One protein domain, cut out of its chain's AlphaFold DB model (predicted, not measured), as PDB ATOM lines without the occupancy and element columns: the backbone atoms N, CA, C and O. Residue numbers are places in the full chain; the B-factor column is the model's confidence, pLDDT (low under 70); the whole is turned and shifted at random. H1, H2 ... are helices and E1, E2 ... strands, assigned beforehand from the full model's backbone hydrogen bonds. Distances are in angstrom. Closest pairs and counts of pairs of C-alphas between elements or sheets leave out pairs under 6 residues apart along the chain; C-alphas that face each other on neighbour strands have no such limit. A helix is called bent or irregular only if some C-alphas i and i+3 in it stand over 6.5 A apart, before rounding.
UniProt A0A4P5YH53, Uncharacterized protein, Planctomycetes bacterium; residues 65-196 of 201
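Overview. This is residues 65 to 196 of the 201 residues of an uncharacterized protein of Planctomycetes bacterium (UniProt A0A4P5YH53). A strongly twisted sheet of five strands forms a wall, with helices H1 and H2 over one face and no named helix on the other. The small hairpin of E4 and E5 makes one far end, and residues 165 to 190, with no named element, lead from H2 back to E7. The printed part has 132 residues, with named elements in the order E1 E2 E3 H1 E4 E5 E6 H2 E7; the large sheet runs E3 E2 E1 E6 E7 and is mixed. The class is mixed, helices and strands, and the whole is compact, with a radius of gyration of the C-alphas of 15.2 A and spans of 47 by 38 by 22 A.

Along the chain. E1, residues 65 to 74, begins at C-alpha 65, (278.322, 226.061, 221.224), and spans 29.8 A. E2 is residues 82 to 87, 17.0 A, and E3 is residues 93 to 95. H1, residues 100 to 119, spans 28.8 A; it has a kink of 36 degrees near residue 107 and is irregular, with C-alphas 102 and 105 7.9 A apart. E4 is residues 122 to 124, E5 is 138 to 140, and E6 is 142 to 148, 19.0 A. H2 is residues 154 to 164, 15.4 A. E7, residues 191 to 195, ends at C-alpha 195, (263.482, 221.799, 208.559).

Arrangement. E1, E2 and E3 form a meander, each strand the antiparallel neighbour of the one before, with N 72 and O 84 at 2.9 A and N 93 and O 85 at 2.8 A. E6 is parallel to E1, with N 69 and O 145 at 2.8 A, and to E7, with N 146 and O 192 at 2.7 A. E6, H2 and E7 form a strand-helix-strand unit, two parallel neighbour strands with a helix between, with a right-handed crossover. H1 and H2 are on the same face, making two layers, helices over a sheet, at heights over the sheet of 9.0 A and 8.2 A. H1 with residues 106 to 113 alone touches H2, closest at the C-alphas of Arg 110 and Leu 163, 7.1 A, at a steep tilt of 45 degrees, the same way. E4 and E5 are a hairpin, with N 123 and O 139 at 2.9 A. E5 runs on into E6 at 57 degrees. In H2 every O i to N i+4 pair is within hydrogen-bond range, and in H1 13 of 16.

Size, cuts and confidence. The two C-alphas farthest apart, Ala 77 and Gly 134, are 47.7 A from each other. The printed part has no cut. The links E4 to E5 and H2 to E7 are long. The model's mean pLDDT over the printed part is 78.4; residues under 70 include 74 to 82, 96 to 102 and 172 to 183.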
ATOM      1  N   THR A  65     279.376 225.042 221.217       88.12
ATOM      2  CA  THR A  65     278.322 226.061 221.224       88.12
ATOM      3  C   THR A  65     277.401 225.844 220.030       88.12
ATOM      4  O   THR A  65     277.867 225.768 218.897       88.12
ATOM      5  N   ARG A  66     276.089 225.773 220.261       87.25
ATOM      6  CA  ARG A  66     275.099 225.650 219.186       87.25
ATOM      7  C   ARG A  66     274.457 226.998 218.892       87.25
ATOM      8  O   ARG A  66     273.964 227.667 219.798       87.25
ATOM      9  N   VAL A  67     274.443 227.369 217.621       90.38
ATOM     10  CA  VAL A  67     273.776 228.567 217.105       90.38
ATOM     11  C   VAL A  67     272.702 228.130 216.129       90.38
ATOM     12  O   VAL A  67     272.976 227.317 215.253       90.38
ATOM     13  N   VAL A  68     271.500 228.691 216.248       89.94
ATOM     14  CA  VAL A  68     270.398 228.416 215.323       89.94
ATOM     15  C   VAL A  68     270.153 229.640 214.448       89.94
ATOM     16  O   VAL A  68     269.989 230.752 214.947       89.94
ATOM     17  N   ILE A  69     270.094 229.440 213.138       90.50
ATOM     18  CA  ILE A  69     269.744 230.455 212.147       90.50
ATOM     19  C   ILE A  69     268.461 229.996 211.471       90.50
ATOM     20  O   ILE A  69     268.454 228.989 210.771       90.50
ATOM     21  N   ASN A  70     267.377 230.736 211.672       87.75
ATOM     22  CA  ASN A  70     266.129 230.486 210.965       87.75
ATOM     23  C   ASN A  70     266.102 231.315 209.683       87.75
ATOM     24  O   ASN A  70     266.313 232.531 209.717       87.75
ATOM     25  N   VAL A  71     265.841 230.655 208.563       86.56
ATOM     26  CA  VAL A  71     265.836 231.246 207.231       86.56
ATOM     27  C   VAL A  71     264.452 231.069 206.630       86.56
ATOM     28  O   VAL A  71     263.917 229.964 206.594       86.56
ATOM     29  N   PHE A  72     263.901 232.174 206.139       81.50
ATOM     30  CA  PHE A  72     262.608 232.220 205.471       81.50
ATOM     31  C   PHE A  72     262.758 232.977 204.155       81.50
ATOM     32  O   PHE A  72     263.416 234.019 204.116       81.50
ATOM     33  N   GLY A  73     262.114 232.528 203.084       71.25
ATOM     34  CA  GLY A  73     262.057 233.321 201.858       71.25
ATOM     35  C   GLY A  73     261.520 232.556 200.662       71.25
ATOM     36  O   GLY A  73     261.934 231.433 200.409       71.25
ATOM     37  N   SER A  74     260.644 233.203 199.900       61.94
ATOM     38  CA  SER A  74     260.126 232.699 198.629       61.94
ATOM     39  C   SER A  74     260.446 233.712 197.528       61.94
ATOM     40  O   SER A  74     260.287 234.920 197.727       61.94
ATOM     41  N   THR A  75     260.903 233.237 196.373       54.72
ATOM     42  CA  THR A  75     261.038 234.010 195.126       54.72
ATOM     43  C   THR A  75     259.874 233.762 194.166       54.72
ATOM     44  O   THR A  75     259.868 234.272 193.040       54.72
ATOM     45  N   ALA A  76     258.815 233.080 194.624       46.91
ATOM     46  CA  ALA A  76     257.584 232.950 193.865       46.91
ATOM     47  C   ALA A  76     257.020 234.349 193.539       46.91
ATOM     48  O   ALA A  76     256.648 235.121 194.424       46.91
ATOM     49  N   ALA A  77     256.954 234.638 192.235       46.25
ATOM     50  CA  ALA A  77     256.476 235.863 191.585       46.25
ATOM     51  C   ALA A  77     257.508 236.950 191.223       46.25
ATOM     52  O   ALA A  77     257.162 238.131 191.251       46.25
ATOM     53  N   GLY A  78     258.729 236.582 190.804       46.06
ATOM     54  CA  GLY A  78     259.569 237.412 189.909       46.06
ATOM     55  C   GLY A  78     259.942 238.804 190.439       46.06
ATOM     56  O   GLY A  78     260.424 239.661 189.700       46.06
ATOM     57  N   LYS A  79     259.703 239.041 191.727       51.78
ATOM     58  CA  LYS A  79     260.104 240.224 192.468       51.78
ATOM     59  C   LYS A  79     261.310 239.792 193.281       51.78
ATOM     60  O   LYS A  79     261.251 238.792 193.985       51.78
ATOM     61  N   ILE A  80     262.385 240.547 193.096       54.97
ATOM     62  CA  ILE A  80     263.623 240.592 193.875       54.97
ATOM     63  C   ILE A  80     263.469 239.943 195.275       54.97
ATOM     64  O   ILE A  80     262.498 240.267 195.971       54.97
ATOM     65  N   PRO A  81     264.394 239.053 195.693       56.53
ATOM     66  CA  PRO A  81     264.168 238.132 196.803       56.53
ATOM     67  C   PRO A  81     263.791 238.861 198.096       56.53
ATOM     68  O   PRO A  81     264.508 239.744 198.568       56.53
ATOM     69  N   ARG A  82     262.648 238.463 198.667       68.12
ATOM     70  CA  ARG A  82     262.243 238.787 200.036       68.12
ATOM     71  C   ARG A  82     262.668 237.627 200.917       68.12
ATOM     72  O   ARG A  82     261.955 236.629 201.004       68.12
ATOM     73  N   ASN A  83     263.827 237.749 201.544       77.50
ATOM     74  CA  ASN A  83     264.259 236.792 202.547       77.50
ATOM     75  C   ASN A  83     264.185 237.415 203.939       77.50
ATOM     76  O   ASN A  83     264.199 238.636 204.118       77.50
ATOM     77  N   SER A  84     264.100 236.562 204.946       83.25
ATOM     78  CA  SER A  84     264.265 236.977 206.321       83.25
ATOM     79  C   SER A  84     265.089 235.964 207.091       83.25
ATOM     80  O   SER A  84     264.989 234.759 206.870       83.25
ATOM     81  N   ILE A  85     265.950 236.485 207.953       87.81
ATOM     82  CA  ILE A  85     266.936 235.719 208.704       87.81
ATOM     83  C   ILE A  85     266.718 236.052 210.173       87.81
ATOM     84  O   ILE A  85     266.779 237.222 210.547       87.81
ATOM     85  N   ALA A  86     266.473 235.053 211.010       87.62
ATOM     86  CA  ALA A  86     266.401 235.223 212.455       87.62
ATOM     87  C   ALA A  86     267.535 234.467 213.145       87.62
ATOM     88  O   ALA A  86     267.851 233.326 212.808       87.62
ATOM     89  N   TRP A  87     268.125 235.121 214.139       88.50
ATOM     90  CA  TRP A  87     269.131 234.540 215.015       88.50
ATOM     91  C   TRP A  87     268.452 233.928 216.235       88.50
ATOM     92  O   TRP A  87     267.821 234.644 217.008       88.50
ATOM     93  N   ASN A  88     268.570 232.619 216.436       84.69
ATOM     94  CA  ASN A  88     267.840 231.888 217.470       84.69
ATOM     95  C   ASN A  88     266.338 232.253 217.441       84.69
ATOM     96  O   ASN A  88     265.687 232.082 216.412       84.69
ATOM     97  N   ALA A  89     265.802 232.779 218.547       79.88
ATOM     98  CA  ALA A  89     264.417 233.231 218.681       79.88
ATOM     99  C   ALA A  89     264.248 234.759 218.511       79.88
ATOM    100  O   ALA A  89     263.205 235.312 218.868       79.88
ATOM    101  N   ASP A  90     265.268 235.459 218.006       84.94
ATOM    102  CA  ASP A  90     265.225 236.909 217.805       84.94
ATOM    103  C   ASP A  90     264.257 237.298 216.676       84.94
ATOM    104  O   ASP A  90     263.890 236.502 215.808       84.94
ATOM    105  N   LYS A  91     263.871 238.581 216.648       84.69
ATOM    106  CA  LYS A  91     263.071 239.130 215.546       84.69
ATOM    107  C   LYS A  91     263.831 239.001 214.214       84.69
ATOM    108  O   LYS A  91     264.993 239.412 214.156       84.69
ATOM    109  N   PRO A  92     263.179 238.521 213.140       85.50
ATOM    110  CA  PRO A  92     263.830 238.327 211.852       85.50
ATOM    111  C   PRO A  92     264.270 239.655 211.225       85.50
ATOM    112  O   PRO A  92     263.550 240.657 211.255       85.50
ATOM    113  N   TRP A  93     265.449 239.652 210.612       87.69
ATOM    114  CA  TRP A  93     265.930 240.715 209.739       87.69
ATOM    115  C   TRP A  93     265.467 240.438 208.318       87.69
ATOM    116  O   TRP A  93     265.768 239.386 207.764       87.69
ATOM    117  N   VAL A  94     264.745 241.387 207.732       82.12
ATOM    118  CA  VAL A  94     264.209 241.279 206.374       82.12
ATOM    119  C   VAL A  94     265.183 241.911 205.387       82.12
ATOM    120  O   VAL A  94     265.652 243.026 205.624       82.12
ATOM    121  N   SER A  95     265.436 241.236 204.266       76.06
ATOM    122  CA  SER A  95     266.152 241.806 203.124       76.06
ATOM    123  C   SER A  95     265.283 241.711 201.868       76.06
ATOM    124  O   SER A  95     264.672 240.683 201.584       76.06
ATOM    125  N   SER A  96     265.145 242.837 201.161       67.38
ATOM    126  CA  SER A  96     264.212 243.010 200.034       67.38
ATOM    127  C   SER A  96     264.898 243.161 198.673       67.38
ATOM    128  O   SER A  96     264.224 243.469 197.693       67.38
ATOM    129  N   GLY A  97     266.229 243.020 198.628       57.78
ATOM    130  CA  GLY A  97     267.051 242.893 197.419       57.78
ATOM    131  C   GLY A  97     267.140 244.085 196.439       57.78
ATOM    132  O   GLY A  97     267.661 243.892 195.346       57.78
ATOM    133  N   ARG A  98     266.601 245.280 196.746       55.97
ATOM    134  CA  ARG A  98     266.395 246.354 195.739       55.97
ATOM    135  C   ARG A  98     267.556 247.348 195.546       55.97
ATOM    136  O   ARG A  98     267.734 247.781 194.421       55.97
ATOM    137  N   ASP A  99     268.331 247.656 196.591       55.28
ATOM    138  CA  ASP A  99     269.441 248.646 196.624       55.28
ATOM    139  C   ASP A  99     270.508 248.210 197.656       55.28
ATOM    140  O   ASP A  99     270.359 247.133 198.191       55.28
ATOM    141  N   GLU A 100     271.546 248.973 198.037       49.47
ATOM    142  CA  GLU A 100     272.531 248.571 199.090       49.47
ATOM    143  C   GLU A 100     271.896 248.142 200.439       49.47
ATOM    144  O   GLU A 100     272.468 247.373 201.216       49.47
ATOM    145  N   GLN A 101     270.647 248.552 200.683       52.31
ATOM    146  CA  GLN A 101     269.770 248.088 201.770       52.31
ATOM    147  C   GLN A 101     269.261 246.632 201.584       52.31
ATOM    148  O   GLN A 101     268.608 246.070 202.462       52.31
ATOM    149  N   ALA A 102     269.583 245.999 200.456       59.03
ATOM    150  CA  ALA A 102     269.259 244.636 200.029       59.03
ATOM    151  C   ALA A 102     269.910 243.558 200.878       59.03
ATOM    152  O   ALA A 102     269.383 242.453 200.935       59.03
ATOM    153  N   PHE A 103     271.045 243.865 201.509       71.00
ATOM    154  CA  PHE A 103     271.865 242.878 202.205       71.00
ATOM    155  C   PHE A 103     271.852 243.047 203.721       71.00
ATOM    156  O   PHE A 103     272.601 242.364 204.410       71.00
ATOM    157  N   VAL A 104     270.996 243.914 204.273       79.69
ATOM    158  CA  VAL A 104     270.977 244.220 205.715       79.69
ATOM    159  C   VAL A 104     270.824 242.957 206.569       79.69
ATOM    160  O   VAL A 104     271.494 242.842 207.594       79.69
ATOM    161  N   GLY A 105     269.993 241.992 206.155       84.25
ATOM    162  CA  GLY A 105     269.869 240.710 206.854       84.25
ATOM    163  C   GLY A 105     271.175 239.913 206.858       84.25
ATOM    164  O   GLY A 105     271.622 239.470 207.914       84.25
ATOM    165  N   TYR A 106     271.830 239.800 205.702       86.12
ATOM    166  CA  TYR A 106     273.116 239.113 205.557       86.12
ATOM    167  C   TYR A 106     274.250 239.824 206.312       86.12
ATOM    168  O   TYR A 106     275.063 239.173 206.960       86.12
ATOM    169  N   GLN A 107     274.289 241.158 206.295       86.19
ATOM    170  CA  GLN A 107     275.277 241.952 207.032       86.19
ATOM    171  C   GLN A 107     275.128 241.765 208.544       86.19
ATOM    172  O   GLN A 107     276.112 241.485 209.224       86.19
ATOM    173  N   LYS A 108     273.897 241.842 209.066       88.81
ATOM    174  CA  LYS A 108     273.618 241.601 210.491       88.81
ATOM    175  C   LYS A 108     273.934 240.171 210.907       88.81
ATOM    176  O   LYS A 108     274.476 239.958 211.991       88.81
ATOM    177  N   LEU A 109     273.628 239.201 210.043       90.62
ATOM    178  CA  LEU A 109     274.015 237.816 210.272       90.62
ATOM    179  C   LEU A 109     275.541 237.693 210.356       90.62
ATOM    180  O   LEU A 109     276.046 237.098 211.304       90.62
ATOM    181  N   ARG A 110     276.277 238.316 209.431       90.12
ATOM    182  CA  ARG A 110     277.745 238.317 209.449       90.12
ATOM    183  C   ARG A 110     278.317 238.937 210.716       90.12
ATOM    184  O   ARG A 110     279.235 238.366 211.291       90.12
ATOM    185  N   ASP A 111     277.759 240.049 211.183       90.31
ATOM    186  CA  ASP A 111     278.200 240.689 212.427       90.31
ATOM    187  C   ASP A 111     278.020 239.771 213.640       90.31
ATOM    188  O   ASP A 111     278.904 239.669 214.491       90.31
ATOM    189  N   LYS A 112     276.898 239.047 213.714       92.94
ATOM    190  CA  LYS A 112     276.668 238.060 214.777       92.94
ATOM    191  C   LYS A 112     277.610 236.865 214.674       92.94
ATOM    192  O   LYS A 112     278.121 236.416 215.698       92.94
ATOM    193  N   LEU A 113     277.860 236.375 213.464       92.38
ATOM    194  CA  LEU A 113     278.809 235.292 213.216       92.38
ATOM    195  C   LEU A 113     280.234 235.692 213.610       92.38
ATOM    196  O   LEU A 113     280.907 234.912 214.275       92.38
ATOM    197  N   ASP A 114     280.663 236.915 213.288       91.94
ATOM    198  CA  ASP A 114     281.964 237.447 213.709       91.94
ATOM    199  C   ASP A 114     282.081 237.466 215.241       91.94
ATOM    200  O   ASP A 114     283.076 236.987 215.783       91.94
ATOM    201  N   LEU A 115     281.044 237.930 215.950       92.75
ATOM    202  CA  LEU A 115     281.020 237.938 217.418       92.75
ATOM    203  C   LEU A 115     281.107 236.527 218.017       92.75
ATOM    204  O   LEU A 115     281.833 236.309 218.990       92.75
ATOM    205  N   VAL A 116     280.379 235.562 217.451       93.12
ATOM    206  CA  VAL A 116     280.430 234.164 217.906       93.12
ATOM    207  C   VAL A 116     281.792 233.551 217.626       93.12
ATOM    208  O   VAL A 116     282.368 232.912 218.502       93.12
ATOM    209  N   TYR A 117     282.340 233.773 216.435       93.19
ATOM    210  CA  TYR A 117     283.663 233.281 216.082       93.19
ATOM    211  C   TYR A 117     284.715 233.829 217.055       93.19
ATOM    212  O   TYR A 117     285.512 233.069 217.608       93.19
ATOM    213  N   ASP A 118     284.685 235.134 217.331       92.44
ATOM    214  CA  ASP A 118     285.658 235.793 218.202       92.44
ATOM    215  C   ASP A 118     285.553 235.325 219.658       92.44
ATOM    216  O   ASP A 118     286.584 235.061 220.274       92.44
ATOM    217  N   SER A 119     284.334 235.131 220.173       91.69
ATOM    218  CA  SER A 119     284.099 234.649 221.546       91.69
ATOM    219  C   SER A 119     284.263 233.137 221.728       91.69
ATOM    220  O   SER A 119     284.426 232.671 222.855       91.69
ATOM    221  N   SER A 120     284.241 232.357 220.647       91.44
ATOM    222  CA  SER A 120     284.381 230.903 220.719       91.44
ATOM    223  C   SER A 120     285.826 230.444 220.944       91.44
ATOM    224  O   SER A 120     286.797 231.048 220.460       91.44
ATOM    225  N   ARG A 121     285.954 229.302 221.633       92.00
ATOM    226  CA  ARG A 121     287.180 228.496 221.634       92.00
ATOM    227  C   ARG A 121     287.453 228.011 220.210       92.00
ATOM    228  O   ARG A 121     286.517 227.649 219.497       92.00
ATOM    229  N   LYS A 122     288.729 227.959 219.828       91.88
ATOM    230  CA  LYS A 122     289.168 227.559 218.488       91.88
ATOM    231  C   LYS A 122     290.078 226.333 218.537       91.88
ATOM    232  O   LYS A 122     290.669 226.049 219.582       91.88
ATOM    233  N   PHE A 123     290.142 225.608 217.430       88.38
ATOM    234  CA  PHE A 123     291.069 224.509 217.194       88.38
ATOM    235  C   PHE A 123     291.682 224.626 215.801       88.38
ATOM    236  O   PHE A 123     291.096 225.238 214.906       88.38
ATOM    237  N   ASP A 124     292.852 224.023 215.630       88.62
ATOM    238  CA  ASP A 124     293.533 223.948 214.343       88.62
ATOM    239  C   ASP A 124     292.705 223.114 213.365       88.62
ATOM    240  O   ASP A 124     292.252 222.018 213.700       88.62
ATOM    241  N   ASP A 125     292.533 223.613 212.144       83.75
ATOM    242  CA  ASP A 125     291.904 222.844 211.080       83.75
ATOM    243  C   ASP A 125     292.622 221.491 210.902       83.75
ATOM    244  O   ASP A 125     293.830 221.474 210.645       83.75
ATOM    245  N   PRO A 126     291.914 220.349 211.008       78.62
ATOM    246  CA  PRO A 126     292.520 219.020 210.925       78.62
ATOM    247  C   PRO A 126     293.193 218.742 209.579       78.62
ATOM    248  O   PRO A 126     294.088 217.903 209.506       78.62
ATOM    249  N   ASN A 127     292.793 219.454 208.522       83.06
ATOM    250  CA  ASN A 127     293.420 219.346 207.207       83.06
ATOM    251  C   ASN A 127     294.683 220.214 207.074       83.06
ATOM    252  O   ASN A 127     295.351 220.177 206.040       83.06
ATOM    253  N   GLY A 128     295.026 220.999 208.100       81.44
ATOM    254  CA  GLY A 128     296.195 221.871 208.094       81.44
ATOM    255  C   GLY A 128     296.091 223.005 207.077       81.44
ATOM    256  O   GLY A 128     297.124 223.457 206.569       81.44
ATOM    257  N   THR A 129     294.873 223.456 206.748       81.50
ATOM    258  CA  THR A 129     294.666 224.548 205.791       81.50
ATOM    259  C   THR A 129     295.429 225.781 206.255       81.50
ATOM    260  O   THR A 129     295.339 226.184 207.412       81.50
ATOM    261  N   LYS A 130     296.208 226.390 205.358       81.50
ATOM    262  CA  LYS A 130     297.016 227.569 205.682       81.50
ATOM    263  C   LYS A 130     296.259 228.847 205.365       81.50
ATOM    264  O   LYS A 130     295.638 228.955 204.311       81.50
ATOM    265  N   VAL A 131     296.374 229.833 206.248       78.25
ATOM    266  CA  VAL A 131     295.829 231.178 206.021       78.25
ATOM    267  C   VAL A 131     296.831 232.078 205.285       78.25
ATOM    268  O   VAL A 131     298.049 231.909 205.444       78.25
ATOM    269  N   PRO A 132     296.356 233.062 204.495       69.12
ATOM    270  CA  PRO A 132     297.216 234.096 203.924       69.12
ATOM    271  C   PRO A 132     297.960 234.839 205.042       69.12
ATOM    272  O   PRO A 132     297.330 235.402 205.934       69.12
ATOM    273  N   GLY A 133     299.296 234.819 205.015       70.56
ATOM    274  CA  GLY A 133     300.143 235.375 206.084       70.56
ATOM    275  C   GLY A 133     300.847 234.334 206.966       70.56
ATOM    276  O   GLY A 133     301.692 234.708 207.774       70.56
ATOM    277  N   GLY A 134     300.579 233.039 206.761       73.94
ATOM    278  CA  GLY A 134     301.221 231.945 207.496       73.94
ATOM    279  C   GLY A 134     300.448 231.531 208.754       73.94
ATOM    280  O   GLY A 134     299.695 232.312 209.324       73.94
ATOM    281  N   GLY A 135     300.619 230.274 209.171       81.81
ATOM    282  CA  GLY A 135     299.844 229.650 210.252       81.81
ATOM    283  C   GLY A 135     298.729 228.725 209.751       81.81
ATOM    284  O   GLY A 135     298.419 228.694 208.556       81.81
ATOM    285  N   ILE A 136     298.168 227.936 210.669       83.69
ATOM    286  CA  ILE A 136     297.063 227.002 210.409       83.69
ATOM    287  C   ILE A 136     295.736 227.726 210.664       83.69
ATOM    288  O   ILE A 136     295.605 228.465 211.643       83.69
ATOM    289  N   LEU A 137     294.764 227.523 209.774       86.00
ATOM    290  CA  LEU A 137     293.405 228.031 209.899       86.00
ATOM    291  C   LEU A 137     292.805 227.579 211.231       86.00
ATOM    292  O   LEU A 137     292.795 226.396 211.555       86.00
ATOM    293  N   GLN A 138     292.288 228.541 211.986       88.75
ATOM    294  CA  GLN A 138     291.587 228.284 213.235       88.75
ATOM    295  C   GLN A 138     290.093 228.124 212.956       88.75
ATOM    296  O   GLN A 138     289.489 228.951 212.269       88.75
ATOM    297  N   LEU A 139     289.482 227.089 213.517       88.81
ATOM    298  CA  LEU A 139     288.057 226.802 213.394       88.81
ATOM    299  C   LEU A 139     287.377 226.899 214.763       88.81
ATOM    300  O   LEU A 139     287.963 226.491 215.765       88.81
ATOM    301  N   PRO A 140     286.152 227.442 214.847       92.62
ATOM    302  CA  PRO A 140     285.456 227.598 216.115       92.62
ATOM    303  C   PRO A 140     284.810 226.274 216.562       92.62
ATOM    304  O   PRO A 140     284.279 225.528 215.738       92.62
ATOM    305  N   TYR A 141     284.770 226.009 217.874       89.44
ATOM    306  CA  TYR A 141     283.961 224.935 218.485       89.44
ATOM    307  C   TYR A 141     282.468 225.303 218.496       89.44
ATOM    308  O   TYR A 141     281.835 225.456 219.546       89.44
ATOM    309  N   VAL A 142     281.912 225.516 217.305       89.75
ATOM    310  CA  VAL A 142     280.543 225.981 217.096       89.75
ATOM    311  C   VAL A 142     279.863 225.101 216.056       89.75
ATOM    312  O   VAL A 142     280.413 224.875 214.979       89.75
ATOM    313  N   ILE A 143     278.653 224.647 216.379       89.31
ATOM    314  CA  ILE A 143     277.728 224.025 215.431       89.31
ATOM    315  C   ILE A 143     276.724 225.091 215.015       89.31
ATOM    316  O   ILE A 143     276.026 225.657 215.862       89.31
ATOM    317  N   VAL A 144     276.647 225.363 213.715       90.31
ATOM    318  CA  VAL A 144     275.643 226.270 213.162       90.31
ATOM    319  C   VAL A 144     274.525 225.448 212.543       90.31
ATOM    320  O   VAL A 144     274.724 224.763 211.546       90.31
ATOM    321  N   GLU A 145     273.340 225.535 213.129       89.69
ATOM    322  CA  GLU A 145     272.131 224.910 212.618       89.69
ATOM    323  C   GLU A 145     271.341 225.908 211.770       89.69
ATOM    324  O   GLU A 145     270.831 226.907 212.274       89.69
ATOM    325  N   VAL A 146     271.208 225.621 210.481       89.75
ATOM    326  CA  VAL A 146     270.383 226.370 209.537       89.75
ATOM    327  C   VAL A 146     269.023 225.685 209.427       89.75
ATOM    328  O   VAL A 146     268.895 224.601 208.857       89.75
ATOM    329  N   ARG A 147     267.997 226.342 209.971       86.38
ATOM    330  CA  ARG A 147     266.593 225.934 209.898       86.38
ATOM    331  C   ARG A 147     265.913 226.638 208.741       86.38
ATOM    332  O   ARG A 147     265.743 227.854 208.791       86.38
ATOM    333  N   ALA A 148     265.496 225.883 207.737       84.00
ATOM    334  CA  ALA A 148     264.725 226.408 206.616       84.00
ATOM    335  C   ALA A 148     263.269 225.919 206.683       84.00
ATOM    336  O   ALA A 148     263.008 224.758 207.010       84.00
ATOM    337  N   ASP A 149     262.319 226.799 206.369       74.75
ATOM    338  CA  ASP A 149     260.921 226.395 206.177       74.75
ATOM    339  C   ASP A 149     260.745 225.595 204.883       74.75
ATOM    340  O   ASP A 149     261.535 225.734 203.950       74.75
ATOM    341  N   ALA A 150     259.678 224.794 204.806       69.69
ATOM    342  CA  ALA A 150     259.362 223.985 203.624       69.69
ATOM    343  C   ALA A 150     259.225 224.823 202.339       69.69
ATOM    344  O   ALA A 150     259.576 224.355 201.260       69.69
ATOM    345  N   ASP A 151     258.773 226.070 202.478       71.44
ATOM    346  CA  ASP A 151     258.590 227.013 201.371       71.44
ATOM    347  C   ASP A 151     259.831 227.889 201.122       71.44
ATOM    348  O   ASP A 151     259.803 228.785 200.274       71.44
ATOM    349  N   THR A 152     260.914 227.669 201.879       76.81
ATOM    350  CA  THR A 152     262.157 228.417 201.704       76.81
ATOM    351  C   THR A 152     262.877 227.934 200.468       76.81
ATOM    352  O   THR A 152     263.179 226.751 200.314       76.81
ATOM    353  N   GLU A 153     263.209 228.866 199.590       76.25
ATOM    354  CA  GLU A 153     263.919 228.506 198.382       76.25
ATOM    355  C   GLU A 153     265.368 228.129 198.629       76.25
ATOM    356  O   GLU A 153     266.106 228.771 199.380       76.25
ATOM    357  N   TYR A 154     265.793 227.121 197.875       77.19
ATOM    358  CA  TYR A 154     267.138 226.579 197.929       77.19
ATOM    359  C   TYR A 154     268.226 227.647 197.755       77.19
ATOM    360  O   TYR A 154     269.209 227.659 198.493       77.19
ATOM    361  N   ARG A 155     268.009 228.607 196.848       77.50
ATOM    362  CA  ARG A 155     268.941 229.715 196.606       77.50
ATOM    363  C   ARG A 155     269.225 230.535 197.870       77.50
ATOM    364  O   ARG A 155     270.369 230.906 198.107       77.50
ATOM    365  N   VAL A 156     268.209 230.794 198.694       79.12
ATOM    366  CA  VAL A 156     268.376 231.568 199.935       79.12
ATOM    367  C   VAL A 156     269.258 230.797 200.917       79.12
ATOM    368  O   VAL A 156     270.156 231.372 201.528       79.12
ATOM    369  N   VAL A 157     269.057 229.482 201.030       83.81
ATOM    370  CA  VAL A 157     269.873 228.615 201.895       83.81
ATOM    371  C   VAL A 157     271.331 228.583 201.426       83.81
ATOM    372  O   VAL A 157     272.236 228.697 202.252       83.81
ATOM    373  N   GLN A 158     271.572 228.507 200.115       82.06
ATOM    374  CA  GLN A 158     272.925 228.560 199.550       82.06
ATOM    375  C   GLN A 158     273.631 229.888 199.846       82.06
ATOM    376  O   GLN A 158     274.803 229.891 200.220       82.06
ATOM    377  N   GLU A 159     272.935 231.018 199.726       81.69
ATOM    378  CA  GLU A 159     273.498 232.336 200.050       81.69
ATOM    379  C   GLU A 159     273.910 232.433 201.528       81.69
ATOM    380  O   GLU A 159     274.975 232.966 201.847       81.69
ATOM    381  N   ILE A 160     273.121 231.847 202.434       86.50
ATOM    382  CA  ILE A 160     273.476 231.740 203.856       86.50
ATOM    383  C   ILE A 160     274.687 230.828 204.057       86.50
ATOM    384  O   ILE A 160     275.590 231.175 204.815       86.50
ATOM    385  N   GLN A 161     274.753 229.691 203.364       88.38
ATOM    386  CA  GLN A 161     275.900 228.790 203.448       88.38
ATOM    387  C   GLN A 161     277.195 229.473 202.992       88.38
ATOM    388  O   GLN A 161     278.205 229.360 203.682       88.38
ATOM    389  N   MET A 162     277.161 230.222 201.886       84.12
ATOM    390  CA  MET A 162     278.310 231.003 201.408       84.12
ATOM    391  C   MET A 162     278.784 232.024 202.450       84.12
ATOM    392  O   MET A 162     279.983 232.212 202.652       84.12
ATOM    393  N   LEU A 163     277.848 232.640 203.172       86.81
ATOM    394  CA  LEU A 163     278.183 233.560 204.253       86.81
ATOM    395  C   LEU A 163     278.828 232.857 205.461       86.81
ATOM    396  O   LEU A 163     279.743 233.408 206.078       86.81
ATOM    397  N   LEU A 164     278.361 231.651 205.797       90.62
ATOM    398  CA  LEU A 164     278.866 230.848 206.917       90.62
ATOM    399  C   LEU A 164     280.289 230.347 206.681       90.62
ATOM    400  O   LEU A 164     281.116 230.410 207.589       90.62
ATOM    401  N   VAL A 165     280.595 229.910 205.460       88.94
ATOM    402  CA  VAL A 165     281.951 229.481 205.080       88.94
ATOM    403  C   VAL A 165     282.871 230.656 204.731       88.94
ATOM    404  O   VAL A 165     284.007 230.441 204.324       88.94
ATOM    405  N   ASP A 166     282.389 231.891 204.908       84.69
ATOM    406  CA  ASP A 166     283.110 233.139 204.639       84.69
ATOM    407  C   ASP A 166     283.618 233.261 203.187       84.69
ATOM    408  O   ASP A 166     284.651 233.873 202.922       84.69
ATOM    409  N   SER A 167     282.887 232.675 202.228       81.12
ATOM    410  CA  SER A 167     283.208 232.773 200.796       81.12
ATOM    411  C   SER A 167     282.665 234.045 200.146       81.12
ATOM    412  O   SER A 167     283.141 234.440 199.085       81.12
ATOM    413  N   VAL A 168     281.689 234.699 200.783       78.31
ATOM    414  CA  VAL A 168     281.070 235.944 200.316       78.31
ATOM    415  C   VAL A 168     281.060 236.975 201.439       78.31
ATOM    416  O   VAL A 168     280.606 236.700 202.550       78.31
ATOM    417  N   ASN A 169     281.489 238.198 201.123       77.69
ATOM    418  CA  ASN A 169     281.330 239.352 201.996       77.69
ATOM    419  C   ASN A 169     280.023 240.101 201.652       77.69
ATOM    420  O   ASN A 169     279.902 240.635 200.549       77.69
ATOM    421  N   PRO A 170     279.049 240.200 202.577       78.44
ATOM    422  CA  PRO A 170     277.767 240.862 202.319       78.44
ATOM    423  C   PRO A 170     277.860 242.398 202.346       78.44
ATOM    424  O   PRO A 170     276.846 243.090 202.206       78.44
ATOM    425  N   ARG A 171     279.057 242.948 202.584       79.06
ATOM    426  CA  ARG A 171     279.356 244.374 202.462       79.06
ATOM    427  C   ARG A 171     280.120 244.588 201.155       79.06
ATOM    428  O   ARG A 171     281.284 244.187 201.102       79.06
ATOM    429  N   PRO A 172     279.498 245.180 200.120       63.75
ATOM    430  CA  PRO A 172     280.236 245.557 198.924       63.75
ATOM    431  C   PRO A 172     281.363 246.515 199.321       63.75
ATOM    432  O   PRO A 172     281.179 247.402 200.159       63.75
ATOM    433  N   ASP A 173     282.551 246.298 198.769       61.69
ATOM    434  CA  ASP A 173     283.626 247.271 198.865       61.69
ATOM    435  C   ASP A 173     283.333 248.462 197.932       61.69
ATOM    436  O   ASP A 173     282.457 248.402 197.067       61.69
ATOM    437  N   GLN A 174     284.078 249.562 198.078       53.03
ATOM    438  CA  GLN A 174     283.926 250.737 197.204       53.03
ATOM    439  C   GLN A 174     284.215 250.433 195.718       53.03
ATOM    440  O   GLN A 174     283.931 251.270 194.866       53.03
ATOM    441  N   SER A 175     284.773 249.256 195.399       51.38
ATOM    442  CA  SER A 175     285.068 248.819 194.031       51.38
ATOM    443  C   SER A 175     283.914 248.056 193.362       51.38
ATOM    444  O   SER A 175     283.978 247.775 192.166       51.38
ATOM    445  N   GLY A 176     282.842 247.743 194.103       47.38
ATOM    446  CA  GLY A 176     281.704 246.972 193.596       47.38
ATOM    447  C   GLY A 176     281.996 245.475 193.427       47.38
ATOM    448  O   GLY A 176     281.154 244.743 192.905       47.38
ATOM    449  N   ALA A 177     283.154 244.989 193.886       44.19
ATOM    450  CA  ALA A 177     283.529 243.582 193.856       44.19
ATOM    451  C   ALA A 177     282.895 242.846 195.052       44.19
ATOM    452  O   ALA A 177     283.551 242.463 196.018       44.19
ATOM    453  N   SER A 178     281.583 242.618 194.987       53.75
ATOM    454  CA  SER A 178     280.768 242.053 196.074       53.75
ATOM    455  C   SER A 178     280.970 240.548 196.350       53.75
ATOM    456  O   SER A 178     280.057 239.893 196.850       53.75
ATOM    457  N   MET A 179     282.109 239.956 195.981       55.19
ATOM    458  CA  MET A 179     282.322 238.497 196.047       55.19
ATOM    459  C   MET A 179     283.724 238.082 196.504       55.19
ATOM    460  O   MET A 179     284.120 236.940 196.289       55.19
ATOM    461  N   GLN A 180     284.504 238.979 197.116       63.41
ATOM    462  CA  GLN A 180     285.785 238.571 197.695       63.41
ATOM    463  C   GLN A 180     285.608 238.110 199.153       63.41
ATOM    464  O   GLN A 180     284.940 238.804 199.929       63.41
ATOM    465  N   PRO A 181     286.198 236.960 199.541       64.12
ATOM    466  CA  PRO A 181     286.257 236.524 200.931       64.12
ATOM    467  C   PRO A 181     286.902 237.589 201.820       64.12
ATOM    468  O   PRO A 181     287.856 238.259 201.415       64.12
ATOM    469  N   LYS A 182     286.419 237.726 203.057       68.94
ATOM    470  CA  LYS A 182     287.047 238.617 204.036       68.94
ATOM    471  C   LYS A 182     288.422 238.064 204.425       68.94
ATOM    472  O   LYS A 182     288.595 236.863 204.611       68.94
ATOM    473  N   VAL A 183     289.407 238.949 204.574       69.19
ATOM    474  CA  VAL A 183     290.726 238.612 205.130       69.19
ATOM    475  C   VAL A 183     290.908 239.400 206.436       69.19
ATOM    476  O   VAL A 183     290.775 240.624 206.406       69.19
ATOM    477  N   PRO A 184     291.195 238.752 207.583       75.56
ATOM    478  CA  PRO A 184     291.309 237.304 207.785       75.56
ATOM    479  C   PRO A 184     289.954 236.582 207.697       75.56
ATOM    480  O   PRO A 184     288.930 237.141 208.094       75.56
ATOM    481  N   GLN A 185     289.982 235.337 207.211       82.69
ATOM    482  CA  GLN A 185     288.795 234.489 207.103       82.69
ATOM    483  C   GLN A 185     288.357 233.977 208.478       82.69
ATOM    484  O   GLN A 185     289.184 233.565 209.294       82.69
ATOM    485  N   LYS A 186     287.047 233.958 208.712       89.44
ATOM    486  CA  LYS A 186     286.403 233.412 209.912       89.44
ATOM    487  C   LYS A 186     285.266 232.460 209.504       89.44
ATOM    488  O   LYS A 186     284.093 232.854 209.591       89.44
ATOM    489  N   PRO A 187     285.593 231.252 209.005       90.44
ATOM    490  CA  PRO A 187     284.608 230.303 208.502       90.44
ATOM    491  C   PRO A 187     284.014 229.424 209.612       90.44
ATOM    492  O   PRO A 187     284.667 229.108 210.610       90.44
ATOM    493  N   PHE A 188     282.788 228.960 209.384       90.50
ATOM    494  CA  PHE A 188     282.129 227.897 210.138       90.50
ATOM    495  C   PHE A 188     282.017 226.659 209.247       90.50
ATOM    496  O   PHE A 188     281.450 226.728 208.160       90.50
ATOM    497  N   VAL A 189     282.552 225.524 209.707       86.19
ATOM    498  CA  VAL A 189     282.581 224.278 208.911       86.19
ATOM    499  C   VAL A 189     281.602 223.215 209.406       86.19
ATOM    500  O   VAL A 189     281.227 222.322 208.653       86.19
ATOM    501  N   ASN A 190     281.158 223.316 210.659       87.00
ATOM    502  CA  ASN A 190     280.227 222.365 211.261       87.00
ATOM    503  C   ASN A 190     278.807 222.904 211.115       87.00
ATOM    504  O   ASN A 190     278.300 223.619 211.983       87.00
ATOM    505  N   LEU A 191     278.219 222.613 209.957       87.81
ATOM    506  CA  LEU A 191     276.907 223.100 209.552       87.81
ATOM    507  C   LEU A 191     275.885 221.965 209.605       87.81
ATOM    508  O   LEU A 191     276.101 220.896 209.037       87.81
ATOM    509  N   GLU A 192     274.753 222.221 210.248       85.44
ATOM    510  CA  GLU A 192     273.601 221.326 210.263       85.44
ATOM    511  C   GLU A 192     272.441 221.984 209.523       85.44
ATOM    512  O   GLU A 192     272.159 223.158 209.737       85.44
ATOM    513  N   PHE A 193     271.747 221.231 208.674       84.38
ATOM    514  CA  PHE A 193     270.574 221.723 207.955       84.38
ATOM    515  C   PHE A 193     269.344 220.961 208.422       84.38
ATOM    516  O   PHE A 193     269.284 219.734 208.314       84.38
ATOM    517  N   THR A 194     268.360 221.687 208.937       82.06
ATOM    518  CA  THR A 194     267.122 221.116 209.467       82.06
ATOM    519  C   THR A 194     265.913 221.848 208.894       82.06
ATOM    520  O   THR A 194     265.996 222.992 208.443       82.06
ATOM    521  N   THR A 195     264.768 221.170 208.873       74.25
ATOM    522  CA  THR A 195     263.482 221.799 208.559       74.25
ATOM    523  C   THR A 195     262.736 222.102 209.850       74.25
ATOM    524  O   THR A 195     262.829 221.343 210.821       74.25
ATOM    525  N   ARG A 196     261.985 223.207 209.882       63.44
ATOM    526  CA  ARG A 196     261.086 223.475 211.013       63.44
ATOM    527  C   ARG A 196     259.994 222.408 211.073       63.44
ATOM    528  O   ARG A 196     259.417 222.028 210.051       63.44
TER     529      ARG A 196